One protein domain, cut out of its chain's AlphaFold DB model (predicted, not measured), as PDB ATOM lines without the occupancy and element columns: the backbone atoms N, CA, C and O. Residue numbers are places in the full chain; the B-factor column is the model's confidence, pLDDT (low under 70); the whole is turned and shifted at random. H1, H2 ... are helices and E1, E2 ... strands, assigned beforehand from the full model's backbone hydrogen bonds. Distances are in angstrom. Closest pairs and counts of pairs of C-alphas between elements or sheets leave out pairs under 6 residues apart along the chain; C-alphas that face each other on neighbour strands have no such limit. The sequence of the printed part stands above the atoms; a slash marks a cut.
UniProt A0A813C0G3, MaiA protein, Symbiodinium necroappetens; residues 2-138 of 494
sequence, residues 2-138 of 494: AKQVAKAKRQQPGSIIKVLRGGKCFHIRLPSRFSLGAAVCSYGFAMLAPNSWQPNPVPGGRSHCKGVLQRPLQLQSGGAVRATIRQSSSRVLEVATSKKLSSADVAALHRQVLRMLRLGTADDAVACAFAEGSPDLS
ATOM      1  N   ALA A   2     209.865 224.645 185.461       53.47
ATOM      2  CA  ALA A   2     209.705 223.543 186.439       53.47
ATOM      3  C   ALA A   2     208.242 223.197 186.828       53.47
ATOM      4  O   ALA A   2     207.871 222.024 186.880       53.47
ATOM      5  N   LYS A   3     207.371 224.204 187.021       54.09
ATOM      6  CA  LYS A   3     205.932 223.995 187.304       54.09
ATOM      7  C   LYS A   3     205.163 223.382 186.121       54.09
ATOM      8  O   LYS A   3     204.268 222.568 186.337       54.09
ATOM      9  N   GLN A   4     205.520 223.727 184.881       49.91
ATOM     10  CA  GLN A   4     204.913 223.154 183.668       49.91
ATOM     11  C   GLN A   4     205.366 221.706 183.446       49.91
ATOM     12  O   GLN A   4     204.529 220.853 183.170       49.91
ATOM     13  N   VAL A   5     206.647 221.395 183.680       57.09
ATOM     14  CA  VAL A   5     207.177 220.018 183.620       57.09
ATOM     15  C   VAL A   5     206.528 219.125 184.688       57.09
ATOM     16  O   VAL A   5     206.123 218.001 184.398       57.09
ATOM     17  N   ALA A   6     206.340 219.630 185.912       57.62
ATOM     18  CA  ALA A   6     205.632 218.906 186.972       57.62
ATOM     19  C   ALA A   6     204.136 218.693 186.656       57.62
ATOM     20  O   ALA A   6     203.579 217.637 186.966       57.62
ATOM     21  N   LYS A   7     203.484 219.671 186.008       54.12
ATOM     22  CA  LYS A   7     202.093 219.562 185.540       54.12
ATOM     23  C   LYS A   7     201.959 218.534 184.410       54.12
ATOM     24  O   LYS A   7     201.047 217.715 184.469       54.12
ATOM     25  N   ALA A   8     202.893 218.512 183.458       61.16
ATOM     26  CA  ALA A   8     202.942 217.529 182.374       61.16
ATOM     27  C   ALA A   8     203.180 216.099 182.898       61.16
ATOM     28  O   ALA A   8     202.452 215.177 182.532       61.16
ATOM     29  N   LYS A   9     204.106 215.906 183.853       60.94
ATOM     30  CA  LYS A   9     204.336 214.597 184.502       60.94
ATOM     31  C   LYS A   9     203.104 214.066 185.251       60.94
ATOM     32  O   LYS A   9     202.877 212.863 185.262       60.94
ATOM     33  N   ARG A  10     202.273 214.941 185.836       61.56
ATOM     34  CA  ARG A  10     200.996 214.572 186.493       61.56
ATOM     35  C   ARG A  10     199.852 214.247 185.521       61.56
ATOM     36  O   ARG A  10     198.789 213.797 185.956       61.56
ATOM     37  N   GLN A  11     200.031 214.513 184.228       69.75
ATOM     38  CA  GLN A  11     199.048 214.197 183.189       69.75
ATOM     39  C   GLN A  11     199.337 212.861 182.494       69.75
ATOM     40  O   GLN A  11     198.425 212.291 181.898       69.75
ATOM     41  N   GLN A  12     200.556 212.326 182.620       81.38
ATOM     42  CA  GLN A  12     200.924 211.042 182.028       81.38
ATOM     43  C   GLN A  12     200.185 209.870 182.704       81.38
ATOM     44  O   GLN A  12     199.994 209.890 183.934       81.38
ATOM     45  N   PRO A  13     199.775 208.840 181.934       86.88
ATOM     46  CA  PRO A  13     199.288 207.585 182.491       86.88
ATOM     47  C   PRO A  13     200.274 207.005 183.506       86.88
ATOM     48  O   PRO A  13     201.488 207.137 183.370       86.88
ATOM     49  N   GLY A  14     199.741 206.418 184.571       91.12
ATOM     50  CA  GLY A  14     200.541 205.854 185.646       91.12
ATOM     51  C   GLY A  14     201.061 206.872 186.664       91.12
ATOM     52  O   GLY A  14     201.618 206.464 187.671       91.12
ATOM     53  N   SER A  15     200.863 208.182 186.512       92.44
ATOM     54  CA  SER A  15     201.284 209.149 187.542       92.44
ATOM     55  C   SER A  15     200.357 209.171 188.769       92.44
ATOM     56  O   SER A  15     199.144 208.972 188.654       92.44
ATOM     57  N   ILE A  16     200.914 209.445 189.958       92.00
ATOM     58  CA  ILE A  16     200.109 209.755 191.151       92.00
ATOM     59  C   ILE A  16     199.480 211.140 190.974       92.00
ATOM     60  O   ILE A  16     200.180 212.145 190.846       92.00
ATOM     61  N   ILE A  17     198.150 211.196 191.019       92.50
ATOM     62  CA  ILE A  17     197.374 212.436 190.912       92.50
ATOM     63  C   ILE A  17     197.174 213.065 192.292       92.50
ATOM     64  O   ILE A  17     197.250 214.284 192.440       92.50
ATOM     65  N   LYS A  18     196.891 212.241 193.308       91.69
ATOM     66  CA  LYS A  18     196.542 212.705 194.654       91.69
ATOM     67  C   LYS A  18     196.936 211.675 195.706       91.69
ATOM     68  O   LYS A  18     196.720 210.484 195.503       91.69
ATOM     69  N   VAL A  19     197.447 212.141 196.842       89.44
ATOM     70  CA  VAL A  19     197.581 211.351 198.074       89.44
ATOM     71  C   VAL A  19     196.552 211.878 199.069       89.44
ATOM     72  O   VAL A  19     196.360 213.084 199.205       89.44
ATOM     73  N   LEU A  20     195.834 210.970 199.714       88.56
ATOM     74  CA  LEU A  20     194.657 211.234 200.528       88.56
ATOM     75  C   LEU A  20     194.822 210.629 201.921       88.56
ATOM     76  O   LEU A  20     195.572 209.670 202.124       88.56
ATOM     77  N   ARG A  21     194.063 211.166 202.885       86.25
ATOM     78  CA  ARG A  21     193.934 210.609 204.246       86.25
ATOM     79  C   ARG A  21     195.292 210.377 204.933       86.25
ATOM     80  O   ARG A  21     195.487 209.357 205.592       86.25
ATOM     81  N   GLY A  22     196.243 211.294 204.730       78.62
ATOM     82  CA  GLY A  22     197.593 211.206 205.296       78.62
ATOM     83  C   GLY A  22     198.364 209.951 204.869       78.62
ATOM     84  O   GLY A  22     198.985 209.314 205.711       78.62
ATOM     85  N   GLY A  23     198.252 209.538 203.600       82.06
ATOM     86  CA  GLY A  23     198.991 208.393 203.048       82.06
ATOM     87  C   GLY A  23     198.281 207.040 203.156       82.06
ATOM     88  O   GLY A  23     198.877 206.018 202.837       82.06
ATOM     89  N   LYS A  24     197.012 207.001 203.591       92.81
ATOM     90  CA  LYS A  24     196.193 205.768 203.617       92.81
ATOM     91  C   LYS A  24     195.534 205.449 202.262       92.81
ATOM     92  O   LYS A  24     194.938 204.389 202.081       92.81
ATOM     93  N   CYS A  25     195.562 206.391 201.324       96.00
ATOM     94  CA  CYS A  25     194.991 206.231 199.991       96.00
ATOM     95  C   CYS A  25     195.725 207.127 198.989       96.00
ATOM     96  O   CYS A  25     196.109 208.244 199.332       96.00
ATOM     97  N   PHE A  26     195.904 206.668 197.755       97.06
ATOM     98  CA  PHE A  26     196.397 207.495 196.658       97.06
ATOM     99  C   PHE A  26     195.744 207.117 195.327       97.06
ATOM    100  O   PHE A  26     195.247 206.006 195.140       97.06
ATOM    101  N   HIS A  27     195.705 208.079 194.407       97.06
ATOM    102  CA  HIS A  27     195.053 207.969 193.104       97.06
ATOM    103  C   HIS A  27     196.084 207.984 191.980       97.06
ATOM    104  O   HIS A  27     196.958 208.850 191.967       97.06
ATOM    105  N   ILE A  28     195.951 207.065 191.026       97.12
ATOM    106  CA  ILE A  28     196.804 206.929 189.841       97.12
ATOM    107  C   ILE A  28     195.990 207.268 188.586       97.12
ATOM    108  O   ILE A  28     194.831 206.864 188.460       97.12
ATOM    109  N   ARG A  29     196.597 207.995 187.644       95.88
ATOM    110  CA  ARG A  29     196.011 208.287 186.326       95.88
ATOM    111  C   ARG A  29     195.980 207.042 185.446       95.88
ATOM    112  O   ARG A  29     197.010 206.408 185.244       95.88
ATOM    113  N   LEU A  30     194.821 206.735 184.874       95.62
ATOM    114  CA  LEU A  30     194.648 205.627 183.935       95.62
ATOM    115  C   LEU A  30     194.663 206.091 182.465       95.62
ATOM    116  O   LEU A  30     194.191 207.199 182.168       95.62
ATOM    117  N   PRO A  31     195.134 205.234 181.540       93.38
ATOM    118  CA  PRO A  31     194.906 205.386 180.102       93.38
ATOM    119  C   PRO A  31     193.417 205.426 179.719       93.38
ATOM    120  O   PRO A  31     192.544 205.060 180.505       93.38
ATOM    121  N   SER A  32     193.111 205.860 178.494       85.19
ATOM    122  CA  SER A  32     191.735 206.122 178.024       85.19
ATOM    123  C   SER A  32     190.833 204.908 177.936       85.19
ATOM    124  O   SER A  32     189.647 205.011 178.240       85.19
ATOM    125  N   ARG A  33     191.396 203.772 177.542       83.75
ATOM    126  CA  ARG A  33     190.673 202.516 177.335       83.75
ATOM    127  C   ARG A  33     191.024 201.481 178.400       83.75
ATOM    128  O   ARG A  33     190.895 200.288 178.171       83.75
ATOM    129  N   PHE A  34     191.484 201.913 179.575       93.12
ATOM    130  CA  PHE A  34     191.841 200.983 180.640       93.12
ATOM    131  C   PHE A  34     190.603 200.426 181.356       93.12
ATOM    132  O   PHE A  34     189.704 201.163 181.769       93.12
ATOM    133  N   SER A  35     190.610 199.112 181.575       93.44
ATOM    134  CA  SER A  35     189.654 198.405 182.424       93.44
ATOM    135  C   SER A  35     190.422 197.573 183.441       93.44
ATOM    136  O   SER A  35     191.179 196.682 183.059       93.44
ATOM    137  N   LEU A  36     190.215 197.837 184.733       95.12
ATOM    138  CA  LEU A  36     190.904 197.119 185.804       95.12
ATOM    139  C   LEU A  36     190.605 195.621 185.767       95.12
ATOM    140  O   LEU A  36     191.528 194.827 185.883       95.12
ATOM    141  N   GLY A  37     189.341 195.238 185.575       92.69
ATOM    142  CA  GLY A  37     188.958 193.828 185.509       92.69
ATOM    143  C   GLY A  37     189.612 193.111 184.334       92.69
ATOM    144  O   GLY A  37     190.225 192.067 184.526       92.69
ATOM    145  N   ALA A  38     189.563 193.714 183.144       91.81
ATOM    146  CA  ALA A  38     190.210 193.146 181.963       91.81
ATOM    147  C   ALA A  38     191.732 193.046 182.144       91.81
ATOM    148  O   ALA A  38     192.315 192.029 181.797       91.81
ATOM    149  N   ALA A  39     192.366 194.064 182.736       95.12
ATOM    150  CA  ALA A  39     193.804 194.066 182.973       95.12
ATOM    151  C   ALA A  39     194.224 193.035 184.026       95.12
ATOM    152  O   ALA A  39     195.183 192.312 183.786       95.12
ATOM    153  N   VAL A  40     193.524 192.941 185.163       95.19
ATOM    154  CA  VAL A  40     193.841 191.986 186.239       95.19
ATOM    155  C   VAL A  40     193.566 190.563 185.780       95.19
ATOM    156  O   VAL A  40     194.463 189.734 185.803       95.19
ATOM    157  N   CYS A  41     192.363 190.271 185.296       92.69
ATOM    158  CA  CYS A  41     191.969 188.921 184.899       92.69
ATOM    159  C   CYS A  41     192.348 188.588 183.447       92.69
ATOM    160  O   CYS A  41     191.720 187.722 182.845       92.69
ATOM    161  N   SER A  42     193.355 189.264 182.888       90.62
ATOM    162  CA  SER A  42     193.913 188.980 181.558       90.62
ATOM    163  C   SER A  42     194.762 187.712 181.532       90.62
ATOM    164  O   SER A  42     194.986 187.148 180.466       90.62
ATOM    165  N   TYR A  43     195.278 187.282 182.687       92.00
ATOM    166  CA  TYR A  43     196.241 186.193 182.801       92.00
ATOM    167  C   TYR A  43     195.975 185.337 184.039       92.00
ATOM    168  O   TYR A  43     195.572 185.844 185.090       92.00
ATOM    169  N   GLY A  44     196.285 184.038 183.953       89.75
ATOM    170  CA  GLY A  44     196.086 183.092 185.056       89.75
ATOM    171  C   GLY A  44     196.807 183.490 186.352       89.75
ATOM    172  O   GLY A  44     196.376 183.111 187.438       89.75
ATOM    173  N   PHE A  45     197.859 184.315 186.287       93.69
ATOM    174  CA  PHE A  45     198.582 184.803 187.473       93.69
ATOM    175  C   PHE A  45     197.705 185.576 188.460       93.69
ATOM    176  O   PHE A  45     198.017 185.603 189.654       93.69
ATOM    177  N   ALA A  46     196.601 186.167 188.002       93.00
ATOM    178  CA  ALA A  46     195.630 186.815 188.877       93.00
ATOM    179  C   ALA A  46     194.963 185.846 189.860       93.00
ATOM    180  O   ALA A  46     194.524 186.265 190.926       93.00
ATOM    181  N   MET A  47     194.930 184.555 189.523       92.44
ATOM    182  CA  MET A  47     194.375 183.488 190.360       92.44
ATOM    183  C   MET A  47     195.407 182.915 191.338       92.44
ATOM    184  O   MET A  47     195.054 182.157 192.238       92.44
ATOM    185  N   LEU A  48     196.693 183.232 191.159       95.25
ATOM    186  CA  LEU A  48     197.751 182.755 192.041       95.25
ATOM    187  C   LEU A  48     197.862 183.669 193.260       95.25
ATOM    188  O   LEU A  48     197.941 184.895 193.130       95.25
ATOM    189  N   ALA A  49     197.950 183.058 194.442       96.88
ATOM    190  CA  ALA A  49     198.173 183.774 195.690       96.88
ATOM    191  C   ALA A  49     199.369 184.752 195.577       96.88
ATOM    192  O   ALA A  49     200.336 184.488 194.848       96.88
ATOM    193  N   PRO A  50     199.322 185.905 196.264       97.44
ATOM    194  CA  PRO A  50     198.311 186.321 197.240       97.44
ATOM    195  C   PRO A  50     197.208 187.215 196.639       97.44
ATOM    196  O   PRO A  50     196.607 188.016 197.356       97.44
ATOM    197  N   ASN A  51     196.996 187.153 195.321       96.56
ATOM    198  CA  ASN A  51     195.980 187.956 194.649       96.56
ATOM    199  C   ASN A  51     194.569 187.505 195.058       96.56
ATOM    200  O   ASN A  51     194.288 186.311 195.125       96.56
ATOM    201  N   SER A  52     193.678 188.465 195.297       94.44
ATOM    202  CA  SER A  52     192.247 188.240 195.499       94.44
ATOM    203  C   SER A  52     191.480 189.231 194.634       94.44
ATOM    204  O   SER A  52     191.474 190.431 194.907       94.44
ATOM    205  N   TRP A  53     190.895 188.742 193.544       93.50
ATOM    206  CA  TRP A  53     189.982 189.527 192.720       93.50
ATOM    207  C   TRP A  53     188.553 189.310 193.200       93.50
ATOM    208  O   TRP A  53     188.122 188.171 193.355       93.50
ATOM    209  N   GLN A  54     187.822 190.400 193.406       90.88
ATOM    210  CA  GLN A  54     186.399 190.376 193.711       90.88
ATOM    211  C   GLN A  54     185.646 191.043 192.556       90.88
ATOM    212  O   GLN A  54     185.791 192.259 192.371       90.88
ATOM    213  N   PRO A  55     184.871 190.285 191.754       88.50
ATOM    214  CA  PRO A  55     183.970 190.879 190.773       88.50
ATOM    215  C   PRO A  55     182.923 191.739 191.496       88.50
ATOM    216  O   PRO A  55     182.623 191.497 192.661       88.50
ATOM    217  N   ASN A  56     182.423 192.770 190.806       73.88
ATOM    218  CA  ASN A  56     181.524 193.816 191.314       73.88
ATOM    219  C   ASN A  56     180.711 193.437 192.586       73.88
ATOM    220  O   ASN A  56     179.744 192.685 192.474       73.88
ATOM    221  N   PRO A  57     181.049 193.980 193.773       58.22
ATOM    222  CA  PRO A  57     180.417 193.590 195.034       58.22
ATOM    223  C   PRO A  57     178.991 194.141 195.226       58.22
ATOM    224  O   PRO A  57     178.362 193.822 196.229       58.22
ATOM    225  N   VAL A  58     178.473 194.969 194.303       52.62
ATOM    226  CA  VAL A  58     177.114 195.538 194.377       52.62
ATOM    227  C   VAL A  58     176.410 195.430 193.013       52.62
ATOM    228  O   VAL A  58     176.703 196.217 192.101       52.62
ATOM    229  N   PRO A  59     175.479 194.476 192.830       49.59
ATOM    230  CA  PRO A  59     174.610 194.429 191.655       49.59
ATOM    231  C   PRO A  59     173.738 195.696 191.574       49.59
ATOM    232  O   PRO A  59     173.158 196.110 192.571       49.59
ATOM    233  N   GLY A  60     173.647 196.332 190.400       52.69
ATOM    234  CA  GLY A  60     172.682 197.417 190.135       52.69
ATOM    235  C   GLY A  60     173.117 198.858 190.460       52.69
ATOM    236  O   GLY A  60     172.387 199.793 190.143       52.69
ATOM    237  N   GLY A  61     174.303 199.089 191.033       46.19
ATOM    238  CA  GLY A  61     174.813 200.448 191.266       46.19
ATOM    239  C   GLY A  61     175.407 201.101 190.009       46.19
ATOM    240  O   GLY A  61     176.120 200.445 189.252       46.19
ATOM    241  N   ARG A  62     175.222 202.421 189.830       46.50
ATOM    242  CA  ARG A  62     175.897 203.272 188.811       46.50
ATOM    243  C   ARG A  62     177.417 203.419 189.053       46.50
ATOM    244  O   ARG A  62     177.991 204.488 188.861       46.50
ATOM    245  N   SER A  63     178.083 202.381 189.552       54.03
ATOM    246  CA  SER A  63     179.490 202.430 189.932       54.03
ATOM    247  C   SER A  63     180.380 202.078 188.743       54.03
ATOM    248  O   SER A  63     180.270 201.001 188.162       54.03
ATOM    249  N   HIS A  64     181.337 202.951 188.419       57.69
ATOM    250  CA  HIS A  64     182.443 202.615 187.514       57.69
ATOM    251  C   HIS A  64     183.345 201.490 188.070       57.69
ATOM    252  O   HIS A  64     184.173 200.947 187.335       57.69
ATOM    253  N   CYS A  65     183.184 201.121 189.347       62.53
ATOM    254  CA  CYS A  65     183.922 200.048 189.999       62.53
ATOM    255  C   CYS A  65     183.419 198.676 189.531       62.53
ATOM    256  O   CYS A  65     182.491 198.101 190.087       62.53
ATOM    257  N   LYS A  66     184.088 198.137 188.514       75.88
ATOM    258  CA  LYS A  66     183.798 196.833 187.895       75.88
ATOM    259  C   LYS A  66     184.428 195.627 188.616       75.88
ATOM    260  O   LYS A  66     184.368 194.510 188.113       75.88
ATOM    261  N   GLY A  67     185.027 195.859 189.781       90.12
ATOM    262  CA  GLY A  67     185.666 194.859 190.632       90.12
ATOM    263  C   GLY A  67     186.825 195.457 191.429       90.12
ATOM    264  O   GLY A  67     187.205 196.616 191.227       90.12
ATOM    265  N   VAL A  68     187.362 194.672 192.360       94.31
ATOM    266  CA  VAL A  68     188.395 195.098 193.310       94.31
ATOM    267  C   VAL A  68     189.497 194.046 193.377       94.31
ATOM    268  O   VAL A  68     189.224 192.871 193.606       94.31
ATOM    269  N   LEU A  69     190.754 194.471 193.226       96.62
ATOM    270  CA  LEU A  69     191.923 193.637 193.510       96.62
ATOM    271  C   LEU A  69     192.409 193.924 194.932       96.62
ATOM    272  O   LEU A  69     192.774 195.053 195.256       96.62
ATOM    273  N   GLN A  70     192.465 192.897 195.770       97.12
ATOM    274  CA  GLN A  70     193.066 192.952 197.094       97.12
ATOM    275  C   GLN A  70     194.300 192.060 197.148       97.12
ATOM    276  O   GLN A  70     194.256 190.897 196.752       97.12
ATOM    277  N   ARG A  71     195.410 192.589 197.667       97.88
ATOM    278  CA  ARG A  71     196.597 191.787 197.989       97.88
ATOM    279  C   ARG A  71     197.517 192.497 198.982       97.88
ATOM    280  O   ARG A  71     197.502 193.727 199.057       97.88
ATOM    281  N   PRO A  72     198.363 191.765 199.717       98.00
ATOM    282  CA  PRO A  72     199.517 192.350 200.383       98.00
ATOM    283  C   PRO A  72     200.545 192.869 199.359       98.00
ATOM    284  O   PRO A  72     200.849 192.188 198.373       98.00
ATOM    285  N   LEU A  73     201.089 194.059 199.614       97.75
ATOM    286  CA  LEU A  73     202.209 194.667 198.888       97.75
ATOM    287  C   LEU A  73     203.355 194.966 199.855       97.75
ATOM    288  O   LEU A  73     203.112 195.289 201.019       97.75
ATOM    289  N   GLN A  74     204.590 194.841 199.374       95.00
ATOM    290  CA  GLN A  74     205.785 195.018 200.201       95.00
ATOM    291  C   GLN A  74     206.065 196.507 200.427       95.00
ATOM    292  O   GLN A  74     205.894 197.322 199.519       95.00
ATOM    293  N   LEU A  75     206.485 196.856 201.637       94.69
ATOM    294  CA  LEU A  75     206.885 198.209 202.015       94.69
ATOM    295  C   LEU A  75     208.391 198.390 201.811       94.69
ATOM    296  O   LEU A  75     209.156 197.436 201.946       94.69
ATOM    297  N   GLN A  76     208.823 199.618 201.534       92.50
ATOM    298  CA  GLN A  76     210.250 199.943 201.495       92.50
ATOM    299  C   GLN A  76     210.844 199.945 202.906       92.50
ATOM    300  O   GLN A  76     211.980 199.521 203.091       92.50
ATOM    301  N   SER A  77     210.053 200.353 203.902       88.38
ATOM    302  CA  SER A  77     210.405 200.275 205.326       88.38
ATOM    303  C   SER A  77     210.485 198.842 205.878       88.38
ATOM    304  O   SER A  77     210.883 198.646 207.024       88.38
ATOM    305  N   GLY A  78     210.139 197.834 205.071       87.69
ATOM    306  CA  GLY A  78     210.101 196.431 205.469       87.69
ATOM    307  C   GLY A  78     208.704 195.950 205.870       87.69
ATOM    308  O   GLY A  78     207.834 196.700 206.315       87.69
ATOM    309  N   GLY A  79     208.472 194.649 205.686       90.44
ATOM    310  CA  GLY A  79     207.157 194.037 205.868       90.44
ATOM    311  C   GLY A  79     206.182 194.361 204.731       90.44
ATOM    312  O   GLY A  79     206.572 194.809 203.655       90.44
ATOM    313  N   ALA A  80     204.893 194.114 204.967       95.19
ATOM    314  CA  ALA A  80     203.847 194.270 203.960       95.19
ATOM    315  C   ALA A  80     202.628 195.032 204.496       95.19
ATOM    316  O   ALA A  80     202.391 195.114 205.705       95.19
ATOM    317  N   VAL A  81     201.820 195.562 203.581       97.06
ATOM    318  CA  VAL A  81     200.525 196.188 203.865       97.06
ATOM    319  C   VAL A  81     199.457 195.617 202.943       97.06
ATOM    320  O   VAL A  81     199.720 195.347 201.773       97.06
ATOM    321  N   ARG A  82     198.232 195.438 203.448       98.12
ATOM    322  CA  ARG A  82     197.098 195.047 202.605       98.12
ATOM    323  C   ARG A  82     196.664 196.250 201.772       98.12
ATOM    324  O   ARG A  82     196.302 197.283 202.340       98.12
ATOM    325  N   ALA A  83     196.713 196.103 200.452       98.19
ATOM    326  CA  ALA A  83     196.257 197.087 199.486       98.19
ATOM    327  C   ALA A  83     194.936 196.637 198.848       98.19
ATOM    328  O   ALA A  83     194.772 195.467 198.500       98.19
ATOM    329  N   THR A  84     194.024 197.589 198.687       97.69
ATOM    330  CA  THR A  84     192.754 197.463 197.972       97.69
ATOM    331  C   THR A  84     192.813 198.394 196.769       97.69
ATOM    332  O   THR A  84     192.936 199.608 196.930       97.69
ATOM    333  N   ILE A  85     192.753 197.824 195.571       97.75
ATOM    334  CA  ILE A  85     192.919 198.520 194.298       97.75
ATOM    335  C   ILE A  85     191.596 198.454 193.542       97.75
ATOM    336  O   ILE A  85     191.088 197.367 193.263       97.75
ATOM    337  N   ARG A  86     191.035 199.615 193.203       95.69
ATOM    338  CA  ARG A  86     189.762 199.719 192.481       95.69
ATOM    339  C   ARG A  86     189.790 200.849 191.466       95.69
ATOM    340  O   ARG A  86     190.432 201.873 191.682       95.69
ATOM    341  N   GLN A  87     189.065 200.688 190.369       94.38
ATOM    342  CA  GLN A  87     188.888 201.748 189.381       94.38
ATOM    343  C   GLN A  87     187.708 202.625 189.809       94.38
ATOM    344  O   GLN A  87     186.562 202.184 189.773       94.38
ATOM    345  N   SER A  88     187.993 203.843 190.277       90.38
ATOM    346  CA  SER A  88     186.974 204.761 190.804       90.38
ATOM    347  C   SER A  88     186.285 205.573 189.703       90.38
ATOM    348  O   SER A  88     185.145 205.993 189.880       90.38
ATOM    349  N   SER A  89     186.940 205.758 188.555       90.75
ATOM    350  CA  SER A  89     186.355 206.346 187.344       90.75
ATOM    351  C   SER A  89     187.032 205.800 186.082       90.75
ATOM    352  O   SER A  89     187.980 205.017 186.159       90.75
ATOM    353  N   SER A  90     186.601 206.236 184.897       89.62
ATOM    354  CA  SER A  90     187.243 205.857 183.628       89.62
ATOM    355  C   SER A  90     188.734 206.220 183.553       89.62
ATOM    356  O   SER A  90     189.471 205.590 182.803       89.62
ATOM    357  N   ARG A  91     189.200 207.204 184.339       92.69
ATOM    358  CA  ARG A  91     190.577 207.736 184.284       92.69
ATOM    359  C   ARG A  91     191.336 207.671 185.607       92.69
ATOM    360  O   ARG A  91     192.463 208.164 185.669       92.69
ATOM    361  N   VAL A  92     190.741 207.108 186.657       94.69
ATOM    362  CA  VAL A  92     191.337 207.100 187.998       94.69
ATOM    363  C   VAL A  92     191.305 205.703 188.600       94.69
ATOM    364  O   VAL A  92     190.254 205.070 188.712       94.69
ATOM    365  N   LEU A  93     192.483 205.255 189.028       96.69
ATOM    366  CA  LEU A  93     192.666 204.082 189.866       96.69
ATOM    367  C   LEU A  93     192.917 204.529 191.302       96.69
ATOM    368  O   LEU A  93     193.809 205.332 191.561       96.69
ATOM    369  N   GLU A  94     192.150 203.998 192.238       97.00
ATOM    370  CA  GLU A  94     192.348 204.207 193.663       97.00
ATOM    371  C   GLU A  94     193.107 203.032 194.278       97.00
ATOM    372  O   GLU A  94     192.743 201.874 194.073       97.00
ATOM    373  N   VAL A  95     194.128 203.349 195.074       97.94
ATOM    374  CA  VAL A  95     194.877 202.397 195.894       97.94
ATOM    375  C   VAL A  95     194.723 202.803 197.357       97.94
ATOM    376  O   VAL A  95     195.265 203.822 197.786       97.94
ATOM    377  N   ALA A  96     193.976 202.014 198.124       97.50
ATOM    378  CA  ALA A  96     193.767 202.208 199.556       97.50
ATOM    379  C   ALA A  96     194.533 201.158 200.369       97.50
ATOM    380  O   ALA A  96     194.662 200.011 199.944       97.50
ATOM    381  N   THR A  97     195.022 201.527 201.550       97.56
ATOM    382  CA  THR A  97     195.845 200.661 202.403       97.56
ATOM    383  C   THR A  97     195.245 200.497 203.796       97.56
ATOM    384  O   THR A  97     194.529 201.367 204.300       97.56
ATOM    385  N   SER A  98     195.533 199.369 204.456       95.56
ATOM    386  CA  SER A  98     195.017 199.100 205.808       95.56
ATOM    387  C   SER A  98     195.554 200.072 206.871       95.56
ATOM    388  O   SER A  98     194.850 200.376 207.832       95.56
ATOM    389  N   LYS A  99     196.754 200.632 206.666       94.19
ATOM    390  CA  LYS A  99     197.394 201.640 207.530       94.19
ATOM    391  C   LYS A  99     197.914 202.839 206.729       94.19
ATOM    392  O   LYS A  99     198.078 202.737 205.513       94.19
ATOM    393  N   LYS A 100     198.166 203.963 207.410       95.38
ATOM    394  CA  LYS A 100     198.843 205.137 206.827       95.38
ATOM    395  C   LYS A 100     200.281 204.774 206.453       95.38
ATOM    396  O   LYS A 100     200.904 203.976 207.152       95.38
ATOM    397  N   LEU A 101     200.780 205.353 205.367       95.19
ATOM    398  CA  LEU A 101     202.111 205.079 204.832       95.19
ATOM    399  C   LEU A 101     202.953 206.348 204.729       95.19
ATOM    400  O   LEU A 101     202.427 207.437 204.498       95.19
ATOM    401  N   SER A 102     204.267 206.167 204.854       95.56
ATOM    402  CA  SER A 102     205.255 207.191 204.523       95.56
ATOM    403  C   SER A 102     205.262 207.482 203.016       95.56
ATOM    404  O   SER A 102     204.830 206.657 202.207       95.56
ATOM    405  N   SER A 103     205.806 208.629 202.607       94.12
ATOM    406  CA  SER A 103     205.958 208.967 201.184       94.12
ATOM    407  C   SER A 103     206.813 207.946 200.419       94.12
ATOM    408  O   SER A 103     206.501 207.627 199.272       94.12
ATOM    409  N   ALA A 104     207.851 207.393 201.058       95.81
ATOM    410  CA  ALA A 104     208.701 206.352 200.474       95.81
ATOM    411  C   ALA A 104     207.921 205.049 200.234       95.81
ATOM    412  O   ALA A 104     207.992 204.466 199.151       95.81
ATOM    413  N   ASP A 105     207.097 204.640 201.199       96.69
ATOM    414  CA  ASP A 105     206.250 203.455 201.067       96.69
ATOM    415  C   ASP A 105     205.137 203.645 200.028       96.69
ATOM    416  O   ASP A 105     204.857 202.725 199.258       96.69
ATOM    417  N   VAL A 106     204.542 204.841 199.936       96.81
ATOM    418  CA  VAL A 106     203.597 205.175 198.856       96.81
ATOM    419  C   VAL A 106     204.279 205.047 197.492       96.81
ATOM    420  O   VAL A 106     203.717 204.428 196.589       96.81
ATOM    421  N   ALA A 107     205.501 205.565 197.339       96.19
ATOM    422  CA  ALA A 107     206.263 205.436 196.098       96.19
ATOM    423  C   ALA A 107     206.607 203.968 195.770       96.19
ATOM    424  O   ALA A 107     206.536 203.556 194.611       96.19
ATOM    425  N   ALA A 108     206.935 203.154 196.776       96.69
ATOM    426  CA  ALA A 108     207.202 201.728 196.598       96.69
ATOM    427  C   ALA A 108     205.954 200.937 196.174       96.69
ATOM    428  O   ALA A 108     206.032 200.092 195.277       96.69
ATOM    429  N   LEU A 109     204.794 201.221 196.772       97.69
ATOM    430  CA  LEU A 109     203.518 200.629 196.358       97.69
ATOM    431  C   LEU A 109     203.128 201.076 194.953       97.69
ATOM    432  O   LEU A 109     202.660 200.266 194.158       97.69
ATOM    433  N   HIS A 110     203.342 202.349 194.634       97.81
ATOM    434  CA  HIS A 110     203.069 202.896 193.314       97.81
ATOM    435  C   HIS A 110     203.843 202.149 192.222       97.81
ATOM    436  O   HIS A 110     203.212 201.654 191.290       97.81
ATOM    437  N   ARG A 111     205.159 201.941 192.384       97.00
ATOM    438  CA  ARG A 111     205.972 201.137 191.446       97.00
ATOM    439  C   ARG A 111     205.436 199.714 191.267       97.00
ATOM    440  O   ARG A 111     205.317 199.239 190.140       97.00
ATOM    441  N   GLN A 112     205.063 199.053 192.364       98.00
ATOM    442  CA  GLN A 112     204.485 197.704 192.320       98.00
ATOM    443  C   GLN A 112     203.154 197.674 191.553       98.00
ATOM    444  O   GLN A 112     202.947 196.792 190.723       98.00
ATOM    445  N   VAL A 113     202.265 198.647 191.783       98.25
ATOM    446  CA  VAL A 113     200.971 198.744 191.083       98.25
ATOM    447  C   VAL A 113     201.161 199.035 189.595       98.25
ATOM    448  O   VAL A 113     200.510 198.389 188.774       98.25
ATOM    449  N   LEU A 114     202.077 199.941 189.235       97.31
ATOM    450  CA  LEU A 114     202.396 200.215 187.832       97.31
ATOM    451  C   LEU A 114     202.915 198.976 187.114       97.31
ATOM    452  O   LEU A 114     202.472 198.700 186.001       97.31
ATOM    453  N   ARG A 115     203.805 198.210 187.760       96.62
ATOM    454  CA  ARG A 115     204.311 196.955 187.208       96.62
ATOM    455  C   ARG A 115     203.178 195.957 186.994       96.62
ATOM    456  O   ARG A 115     203.016 195.489 185.871       96.62
ATOM    457  N   MET A 116     202.408 195.644 188.038       97.69
ATOM    458  CA  MET A 116     201.363 194.611 187.979       97.69
ATOM    459  C   MET A 116     200.332 194.872 186.882       97.69
ATOM    460  O   MET A 116     199.927 193.951 186.179       97.69
ATOM    461  N   LEU A 117     199.905 196.133 186.762       97.56
ATOM    462  CA  LEU A 117     198.828 196.554 185.866       97.56
ATOM    463  C   LEU A 117     199.330 197.104 184.528       97.56
ATOM    464  O   LEU A 117     198.507 197.509 183.706       97.56
ATOM    465  N   ARG A 118     200.655 197.133 184.318       96.44
ATOM    466  CA  ARG A 118     201.294 197.642 183.099       96.44
ATOM    467  C   ARG A 118     200.811 199.048 182.746       96.44
ATOM    468  O   ARG A 118     200.237 199.273 181.691       96.44
ATOM    469  N   LEU A 119     200.961 199.986 183.676       95.62
ATOM    470  CA  LEU A 119     200.424 201.350 183.546       95.62
ATOM    471  C   LEU A 119     201.448 202.377 183.037       95.62
ATOM    472  O   LEU A 119     201.162 203.572 183.062       95.62
ATOM    473  N   GLY A 120     202.637 201.936 182.614       90.81
ATOM    474  CA  GLY A 120     203.637 202.816 182.014       90.81
ATOM    475  C   GLY A 120     203.267 203.239 180.590       90.81
ATOM    476  O   GLY A 120     202.456 202.597 179.925       90.81
ATOM    477  N   THR A 121     203.898 204.304 180.095       90.25
ATOM    478  CA  THR A 121     203.690 204.800 178.724       90.25
ATOM    479  C   THR A 121     204.060 203.757 177.667       90.25
ATOM    480  O   THR A 121     203.287 203.542 176.739       90.25
ATOM    481  N   ALA A 122     205.188 203.056 177.833       90.56
ATOM    482  CA  ALA A 122     205.598 201.982 176.923       90.56
ATOM    483  C   ALA A 122     204.586 200.822 176.907       90.56
ATOM    484  O   ALA A 122     204.225 200.321 175.847       90.56
ATOM    485  N   ASP A 123     204.052 200.448 178.075       93.00
ATOM    486  CA  ASP A 123     203.001 199.434 178.155       93.00
ATOM    487  C   ASP A 123     201.697 199.892 177.465       93.00
ATOM    488  O   ASP A 123     200.920 199.058 177.005       93.00
ATOM    489  N   ASP A 124     201.378 201.192 177.457       92.81
ATOM    490  CA  ASP A 124     200.213 201.743 176.742       92.81
ATOM    491  C   ASP A 124     200.398 201.734 175.232       92.81
ATOM    492  O   ASP A 124     199.484 201.315 174.527       92.81
ATOM    493  N   ALA A 125     201.596 202.068 174.749       93.38
ATOM    494  CA  ALA A 125     201.936 201.934 173.338       93.38
ATOM    495  C   ALA A 125     201.762 200.486 172.850       93.38
ATOM    496  O   ALA A 125     201.112 200.259 171.833       93.38
ATOM    497  N   VAL A 126     202.246 199.503 173.621       95.19
ATOM    498  CA  VAL A 126     202.052 198.075 173.308       95.19
ATOM    499  C   VAL A 126     200.572 197.696 173.270       95.19
ATOM    500  O   VAL A 126     200.131 197.025 172.339       95.19
ATOM    501  N   ALA A 127     199.786 198.115 174.266       95.00
ATOM    502  CA  ALA A 127     198.367 197.772 174.319       95.00
ATOM    503  C   ALA A 127     197.581 198.362 173.134       95.00
ATOM    504  O   ALA A 127     196.729 197.674 172.571       95.00
ATOM    505  N   CYS A 128     197.884 199.602 172.738       94.19
ATOM    506  CA  CYS A 128     197.292 200.244 171.563       94.19
ATOM    507  C   CYS A 128     197.700 199.534 170.267       94.19
ATOM    508  O   CYS A 128     196.820 199.095 169.531       94.19
ATOM    509  N   ALA A 129     199.002 199.324 170.047       95.31
ATOM    510  CA  ALA A 129     199.511 198.647 168.856       95.31
ATOM    511  C   ALA A 129     198.948 197.223 168.714       95.31
ATOM    512  O   ALA A 129     198.572 196.798 167.623       95.31
ATOM    513  N   PHE A 130     198.824 196.483 169.822       95.94
ATOM    514  CA  PHE A 130     198.187 195.169 169.804       95.94
ATOM    515  C   PHE A 130     196.694 195.246 169.465       95.94
ATOM    516  O   PHE A 130     196.203 194.431 168.688       95.94
ATOM    517  N   ALA A 131     195.959 196.207 170.033       93.88
ATOM    518  CA  ALA A 131     194.534 196.369 169.756       93.88
ATOM    519  C   ALA A 131     194.257 196.752 168.291       93.88
ATOM    520  O   ALA A 131     193.259 196.293 167.733       93.88
ATOM    521  N   GLU A 132     195.134 197.557 167.688       92.88
ATOM    522  CA  GLU A 132     195.104 197.940 166.270       92.88
ATOM    523  C   GLU A 132     195.445 196.754 165.359       92.88
ATOM    524  O   GLU A 132     194.723 196.490 164.404       92.88
ATOM    525  N   GLY A 133     196.478 195.973 165.696       91.75
ATOM    526  CA  GLY A 133     196.872 194.768 164.955       91.75
ATOM    527  C   GLY A 133     195.998 193.531 165.211       91.75
ATOM    528  O   GLY A 133     196.306 192.438 164.736       91.75
ATOM    529  N   SER A 134     194.942 193.641 166.018       91.25
ATOM    530  CA  SER A 134     194.005 192.546 166.318       91.25
ATOM    531  C   SER A 134     192.590 193.081 166.572       91.25
ATOM    532  O   SER A 134     192.072 192.955 167.689       91.25
ATOM    533  N   PRO A 135     191.947 193.689 165.556       88.12
ATOM    534  CA  PRO A 135     190.640 194.325 165.706       88.12
ATOM    535  C   PRO A 135     189.548 193.335 166.136       88.12
ATOM    536  O   PRO A 135     188.724 193.653 166.990       88.12
ATOM    537  N   ASP A 136     189.595 192.093 165.650       87.06
ATOM    538  CA  ASP A 136     188.711 190.992 166.062       87.06
ATOM    539  C   ASP A 136     188.801 190.683 167.574       87.06
ATOM    540  O   ASP A 136     187.846 190.218 168.211       87.06
ATOM    541  N   LEU A 137     189.946 190.996 168.192       85.62
ATOM    542  CA  LEU A 137     190.171 190.833 169.622       85.62
ATOM    543  C   LEU A 137     189.914 192.096 170.452       85.62
ATOM    544  O   LEU A 137     189.815 191.993 171.674       85.62
ATOM    545  N   SER A 138     189.745 193.269 169.847       83.31
ATOM    546  CA  SER A 138     189.607 194.533 170.585       83.31
ATOM    547  C   SER A 138     188.192 195.134 170.570       83.31
ATOM    548  O   SER A 138     187.930 196.070 171.326       83.31
TER     549      SER A 138
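Overview. This is residues 2 to 138 of the 494 residues of the protein "MaiA protein" of Symbiodinium necroappetens (UniProt A0A813C0G3). A strongly twisted sheet of six strands curls round one long helix, H4, with the short helix H2 on the same face of the sheet near the end of H4. Two helical arms leave this body: H1, of which residues 2 to 8 stick out, and H5 with H6 after H4, of which residues 131 to 137 stick out. The printed part has 137 residues, with six named helices and six named strands in the order H1 E1 E2 H2 H3 E3 E4 E5 E6 H4 H5 H6, and its class is mixed, helices and strands. The sheet's order is E1, E2, E6, E5, E4, E3, antiparallel throughout. The whole is compact, with a radius of gyration of the C-alphas of 15.4 A and spans of 45 by 41 by 30 A.

Along the chain. In the sheet, E1 is residues 16 to 20, E2 25 to 29, E3 52 to 55, E4 67 to 74 with 22.3 A from first to last C-alpha, E5 80 to 89 with 27.0 A, and E6 92 to 97 with 16.4 A. H4, residues 103 to 117, measures 21.0 A from C-alpha 103 at (205.958, 208.967, 201.184) to C-alpha 117 at (198.828, 196.554, 185.866). H5 is residues 121 to 132, 16.6 A long, and H6 is residues 135 to 138. H1 is residues 2 to 9, with C-alpha 2 at (209.705, 223.543, 186.439); H2 is residues 36 to 40 and H3 44 to 47.

Arrangement. E3, E4, E5 and E6 form a meander, each strand the antiparallel neighbour of the one before. N 54 and O 68 of E3 and E4 are 2.8 A apart, N 83 and O 71 of E5 and E4 2.9 A, N 94 and O 86 of E6 and E5 2.8 A. Across E2 and E6, N 28 and O 93 are 2.8 A apart; across the hairpin E1 and E2, N 17 and O 27 are 2.8 A apart. H4 is on the sheet, in two layers, with helices on one face of it; its closest C-alphas to E4 are Leu 109 and Leu 73, 6.6 A. H2 lies over E4, at a height over the sheet of 8.3 A. H2 and H4 only just touch, with 3 pairs of C-alphas within 8 A, made by residue 117 of H4 alone; the closest are Ala 39 and Leu 117, 6.3 A. H3 is only just not on the sheet, with 4 pairs of C-alphas within 10 A. H5 is apart from H4; H5 and H6 only just touch, only at the corner, with 3 pairs of C-alphas within 8 A, and the closest C-alphas are Ala 131 and Ser 138, 5.3 A. In H1, H2, H4 and H5 every O i to N i+4 pair is within hydrogen-bond range; H3 and H6 are too short for one.

Size, cuts and confidence. The C-alphas farthest apart are those of Ala 2 and Pro 59, 45.9 A. The printed part has no cut, and the one long link, 11 residues, joins E3 to E4. The mean pLDDT of the printed part is 88.0; residues 2 to 11 and 57 to 65 are under 70.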